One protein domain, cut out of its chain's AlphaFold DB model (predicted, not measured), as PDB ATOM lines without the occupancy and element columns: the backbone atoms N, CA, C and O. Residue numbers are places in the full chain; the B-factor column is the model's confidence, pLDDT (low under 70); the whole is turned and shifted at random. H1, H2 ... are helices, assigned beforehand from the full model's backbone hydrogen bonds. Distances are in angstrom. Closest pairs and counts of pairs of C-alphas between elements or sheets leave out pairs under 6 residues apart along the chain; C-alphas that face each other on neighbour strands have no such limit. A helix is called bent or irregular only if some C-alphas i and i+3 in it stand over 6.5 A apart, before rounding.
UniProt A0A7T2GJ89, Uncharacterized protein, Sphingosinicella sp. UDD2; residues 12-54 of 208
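What this domain is: This is residues 12 to 54 of the 208 residues of an uncharacterized protein of Sphingosinicella sp. UDD2 (UniProt A0A7T2GJ89). Two long helices, H2 and H1, make an open V: they meet near the tip, where residues 31 to 33 join them, and their arms spread apart with an empty gap between. The V is flat, with spans of 32 by 30 by 7 A, and the far part of each arm stands free, residues 12 to 26 of H1 and residues 41 to 53 of H2. The printed part has 43 residues with two named helices, H1 then H2 along the chain, and no named strand; the class is all helix. The whole is loose, with a radius of gyration of the C-alphas of 13.2 A.

How they stand to each other: H2, residues 34 to 53, is the longest helix, with 20 residues. H1, residues 12 to 30, is close to H2 but not clearly touching it, with 2 pairs of C-alphas within 8 A. Their closest C-alphas are those of Leu 30 and Ala 36, 6.0 A apart, while their centres are 19.4 A apart. They run opposite ways at a steep tilt of 50 degrees. In H1 and H2 every O i to N i+4 pair is within hydrogen-bond range.

Where its parts are: H2 measures 28.8 A from C-alpha 34 at (119.482, 184.453, 190.082) to C-alpha 53 at (106.012, 206.659, 177.683). H1 measures 26.2 A from its first to its last C-alpha and begins with C-alpha 12 at (93.017, 179.840, 169.756). Neither helix is bent or irregular.

The domain as a whole: The two C-alphas farthest apart are those of Gln 12 and Pro 34, at 33.7 A. The printed part has no cut, and the link from H1 to H2 is tight, with 3 residues. The mean pLDDT of the printed part is 70.1, and 16 residues are under 70, among them residues 47 to 52 in H2.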
ATOM      1  N   GLN A  12      91.935 178.869 169.562       57.97
ATOM      2  CA  GLN A  12      93.017 179.840 169.756       57.97
ATOM      3  C   GLN A  12      93.140 180.280 171.217       57.97
ATOM      4  O   GLN A  12      94.257 180.475 171.701       57.97
ATOM      5  N   THR A  13      92.021 180.370 171.933       64.38
ATOM      6  CA  THR A  13      91.989 180.779 173.342       64.38
ATOM      7  C   THR A  13      92.542 179.677 174.253       64.38
ATOM      8  O   THR A  13      93.368 179.953 175.124       64.38
ATOM      9  N   GLU A  14      92.198 178.414 174.002       70.31
ATOM     10  CA  GLU A  14      92.752 177.267 174.737       70.31
ATOM     11  C   GLU A  14      94.234 177.018 174.410       70.31
ATOM     12  O   GLU A  14      95.053 176.770 175.304       70.31
ATOM     13  N   ALA A  15      94.635 177.184 173.145       70.88
ATOM     14  CA  ALA A  15      96.044 177.132 172.760       70.88
ATOM     15  C   ALA A  15      96.859 178.273 173.397       70.88
ATOM     16  O   ALA A  15      98.002 178.051 173.812       70.88
ATOM     17  N   ALA A  16      96.285 179.472 173.520       67.19
ATOM     18  CA  ALA A  16      96.904 180.597 174.217       67.19
ATOM     19  C   ALA A  16      97.045 180.320 175.722       67.19
ATOM     20  O   ALA A  16      98.139 180.483 176.264       67.19
ATOM     21  N   LYS A  17      96.002 179.799 176.385       73.19
ATOM     22  CA  LYS A  17      96.056 179.390 177.801       73.19
ATOM     23  C   LYS A  17      97.118 178.316 178.052       73.19
ATOM     24  O   LYS A  17      97.894 178.427 179.000       73.19
ATOM     25  N   LYS A  18      97.219 177.303 177.185       75.94
ATOM     26  CA  LYS A  18      98.242 176.246 177.290       75.94
ATOM     27  C   LYS A  18      99.661 176.787 177.089       75.94
ATOM     28  O   LYS A  18     100.583 176.344 177.772       75.94
ATOM     29  N   LYS A  19      99.849 177.751 176.180       76.00
ATOM     30  CA  LYS A  19     101.135 178.443 175.985       76.00
ATOM     31  C   LYS A  19     101.505 179.303 177.194       76.00
ATOM     32  O   LYS A  19     102.661 179.272 177.598       76.00
ATOM     33  N   LEU A  20     100.538 179.996 177.796       70.50
ATOM     34  CA  LEU A  20     100.744 180.779 179.018       70.50
ATOM     35  C   LEU A  20     101.119 179.897 180.211       70.50
ATOM     36  O   LEU A  20     102.068 180.223 180.912       70.50
ATOM     37  N   ARG A  21     100.454 178.749 180.401       76.62
ATOM     38  CA  ARG A  21     100.824 177.779 181.451       76.62
ATOM     39  C   ARG A  21     102.247 177.255 181.263       76.62
ATOM     40  O   ARG A  21     103.060 177.381 182.164       76.62
ATOM     41  N   LYS A  22     102.593 176.806 180.050       74.75
ATOM     42  CA  LYS A  22     103.960 176.356 179.724       74.75
ATOM     43  C   LYS A  22     105.015 177.455 179.883       74.75
ATOM     44  O   LYS A  22     106.159 177.157 180.215       74.75
ATOM     45  N   ALA A  23     104.658 178.707 179.602       70.31
ATOM     46  CA  ALA A  23     105.531 179.849 179.845       70.31
ATOM     47  C   ALA A  23     105.680 180.132 181.348       70.31
ATOM     48  O   ALA A  23     106.782 180.444 181.780       70.31
ATOM     49  N   GLY A  24     104.613 179.965 182.134       73.19
ATOM     50  CA  GLY A  24     104.629 180.055 183.594       73.19
ATOM     51  C   GLY A  24     105.506 178.984 184.240       73.19
ATOM     52  O   GLY A  24     106.351 179.319 185.061       73.19
ATOM     53  N   ASP A  25     105.391 177.731 183.801       78.12
ATOM     54  CA  ASP A  25     106.212 176.625 184.311       78.12
ATOM     55  C   ASP A  25     107.702 176.845 183.995       78.12
ATOM     56  O   ASP A  25     108.556 176.732 184.874       78.12
ATOM     57  N   LYS A  26     108.021 177.273 182.763       70.38
ATOM     58  CA  LYS A  26     109.395 177.641 182.377       70.38
ATOM     59  C   LYS A  26     109.905 178.883 183.105       70.38
ATOM     60  O   LYS A  26     111.091 178.964 183.409       70.38
ATOM     61  N   ALA A  27     109.040 179.854 183.390       62.66
ATOM     62  CA  ALA A  27     109.399 181.027 184.179       62.66
ATOM     63  C   ALA A  27     109.645 180.662 185.650       62.66
ATOM     64  O   ALA A  27     110.566 181.207 186.243       62.66
ATOM     65  N   ALA A  28     108.891 179.720 186.222       66.81
ATOM     66  CA  ALA A  28     109.102 179.212 187.577       66.81
ATOM     67  C   ALA A  28     110.401 178.397 187.694       66.81
ATOM     68  O   ALA A  28     111.091 178.456 188.713       66.81
ATOM     69  N   GLU A  29     110.768 177.674 186.639       70.75
ATOM     70  CA  GLU A  29     112.051 176.978 186.543       70.75
ATOM     71  C   GLU A  29     113.222 177.968 186.408       70.75
ATOM     72  O   GLU A  29     114.207 177.874 187.140       70.75
ATOM     73  N   LEU A  30     113.079 178.988 185.555       62.41
ATOM     74  CA  LEU A  30     114.064 180.063 185.394       62.41
ATOM     75  C   LEU A  30     114.152 180.983 186.620       62.41
ATOM     76  O   LEU A  30     115.219 181.518 186.898       62.41
ATOM     77  N   ALA A  31     113.080 181.129 187.400       62.53
ATOM     78  CA  ALA A  31     113.066 181.931 188.622       62.53
ATOM     79  C   ALA A  31     113.947 181.344 189.732       62.53
ATOM     80  O   ALA A  31     114.303 182.065 190.657       62.53
ATOM     81  N   LYS A  32     114.347 180.070 189.646       78.00
ATOM     82  CA  LYS A  32     115.346 179.488 190.557       78.00
ATOM     83  C   LYS A  32     116.775 179.928 190.214       78.00
ATOM     84  O   LYS A  32     117.683 179.702 191.008       78.00
ATOM     85  N   ASN A  33     116.985 180.561 189.054       80.25
ATOM     86  CA  ASN A  33     118.282 181.063 188.618       80.25
ATOM     87  C   ASN A  33     118.399 182.584 188.877       80.25
ATOM     88  O   ASN A  33     117.652 183.368 188.281       80.25
ATOM     89  N   PRO A  34     119.352 183.040 189.712       72.75
ATOM     90  CA  PRO A  34     119.482 184.453 190.082       72.75
ATOM     91  C   PRO A  34     119.809 185.370 188.891       72.75
ATOM     92  O   PRO A  34     119.420 186.538 188.878       72.75
ATOM     93  N   VAL A  35     120.461 184.855 187.842       75.56
ATOM     94  CA  VAL A  35     120.769 185.631 186.628       75.56
ATOM     95  C   VAL A  35     119.506 185.879 185.800       75.56
ATOM     96  O   VAL A  35     119.296 186.979 185.290       75.56
ATOM     97  N   ALA A  36     118.622 184.882 185.707       74.88
ATOM     98  CA  ALA A  36     117.349 185.023 185.007       74.88
ATOM     99  C   ALA A  36     116.390 185.963 185.752       74.88
ATOM    100  O   ALA A  36     115.704 186.758 185.108       74.88
ATOM    101  N   GLN A  37     116.400 185.950 187.092       68.06
ATOM    102  CA  GLN A  37     115.684 186.949 187.896       68.06
ATOM    103  C   GLN A  37     116.158 188.376 187.585       68.06
ATOM    104  O   GLN A  37     115.330 189.268 187.414       68.06
ATOM    105  N   GLY A  38     117.473 188.586 187.441       71.25
ATOM    106  CA  GLY A  38     118.041 189.887 187.081       71.25
ATOM    107  C   GLY A  38     117.572 190.393 185.712       71.25
ATOM    108  O   GLY A  38     117.151 191.543 185.584       71.25
ATOM    109  N   VAL A  39     117.571 189.527 184.694       75.75
ATOM    110  CA  VAL A  39     117.095 189.881 183.343       75.75
ATOM    111  C   VAL A  39     115.584 190.133 183.326       75.75
ATOM    112  O   VAL A  39     115.122 191.057 182.658       75.75
ATOM    113  N   LEU A  40     114.803 189.362 184.085       70.00
ATOM    114  CA  LEU A  40     113.350 189.521 184.174       70.00
ATOM    115  C   LEU A  40     112.975 190.816 184.912       70.00
ATOM    116  O   LEU A  40     112.111 191.556 184.444       70.00
ATOM    117  N   ALA A  41     113.678 191.146 185.999       68.81
ATOM    118  CA  ALA A  41     113.521 192.416 186.704       68.81
ATOM    119  C   ALA A  41     113.898 193.611 185.813       68.81
ATOM    120  O   ALA A  41     113.137 194.574 185.723       68.81
ATOM    121  N   ALA A  42     115.015 193.532 185.083       73.81
ATOM    122  CA  ALA A  42     115.405 194.563 184.121       73.81
ATOM    123  C   ALA A  42     114.383 194.705 182.976       73.81
ATOM    124  O   ALA A  42     114.057 195.821 182.561       73.81
ATOM    125  N   GLY A  43     113.825 193.585 182.506       73.44
ATOM    126  CA  GLY A  43     112.753 193.551 181.512       73.44
ATOM    127  C   GLY A  43     111.455 194.186 182.016       73.44
ATOM    128  O   GLY A  43     110.846 194.967 181.290       73.44
ATOM    129  N   LEU A  44     111.069 193.933 183.269       74.81
ATOM    130  CA  LEU A  44     109.908 194.555 183.918       74.81
ATOM    131  C   LEU A  44     110.091 196.062 184.115       74.81
ATOM    132  O   LEU A  44     109.170 196.823 183.827       74.81
ATOM    133  N   VAL A  45     111.273 196.513 184.539       73.94
ATOM    134  CA  VAL A  45     111.578 197.948 184.685       73.94
ATOM    135  C   VAL A  45     111.581 198.649 183.322       73.94
ATOM    136  O   VAL A  45     111.020 199.736 183.181       73.94
ATOM    137  N   THR A  46     112.128 198.007 182.288       75.62
ATOM    138  CA  THR A  46     112.125 198.534 180.912       75.62
ATOM    139  C   THR A  46     110.714 198.566 180.322       75.62
ATOM    140  O   THR A  46     110.321 199.554 179.702       75.62
ATOM    141  N   ALA A  47     109.908 197.530 180.557       64.75
ATOM    142  CA  ALA A  47     108.506 197.502 180.155       64.75
ATOM    143  C   ALA A  47     107.677 198.555 180.906       64.75
ATOM    144  O   ALA A  47     106.832 199.203 180.295       64.75
ATOM    145  N   ALA A  48     107.949 198.792 182.193       59.75
ATOM    146  CA  ALA A  48     107.327 199.868 182.961       59.75
ATOM    147  C   ALA A  48     107.717 201.252 182.418       59.75
ATOM    148  O   ALA A  48     106.859 202.128 182.303       59.75
ATOM    149  N   ALA A  49     108.974 201.442 182.007       62.12
ATOM    150  CA  ALA A  49     109.418 202.664 181.340       62.12
ATOM    151  C   ALA A  49     108.727 202.855 179.976       62.12
ATOM    152  O   ALA A  49     108.227 203.942 179.690       62.12
ATOM    153  N   ALA A  50     108.603 201.798 179.168       65.44
ATOM    154  CA  ALA A  50     107.893 201.837 177.886       65.44
ATOM    155  C   ALA A  50     106.370 202.040 178.043       65.44
ATOM    156  O   ALA A  50     105.739 202.750 177.258       65.44
ATOM    157  N   LEU A  51     105.763 201.470 179.086       58.28
ATOM    158  CA  LEU A  51     104.362 201.706 179.442       58.28
ATOM    159  C   LEU A  51     104.155 203.133 179.977       58.28
ATOM    160  O   LEU A  51     103.109 203.749 179.762       58.28
ATOM    161  N   SER A  52     105.168 203.690 180.644       61.66
ATOM    162  CA  SER A  52     105.163 205.078 181.096       61.66
ATOM    163  C   SER A  52     105.249 206.057 179.919       61.66
ATOM    164  O   SER A  52     104.586 207.090 179.937       61.66
ATOM    165  N   THR A  53     105.952 205.746 178.836       71.75
ATOM    166  CA  THR A  53     106.012 206.659 177.683       71.75
ATOM    167  C   THR A  53     104.777 206.590 176.774       71.75
ATOM    168  O   THR A  53     104.540 207.524 176.008       71.75
ATOM    169  N   ASN A  54     103.932 205.554 176.880       69.75
ATOM    170  CA  ASN A  54     102.791 205.350 175.978       69.75
ATOM    171  C   ASN A  54     101.416 205.456 176.677       69.75
ATOM    172  O   ASN A  54     100.930 204.506 177.296       69.75
TER     173      ASN A  54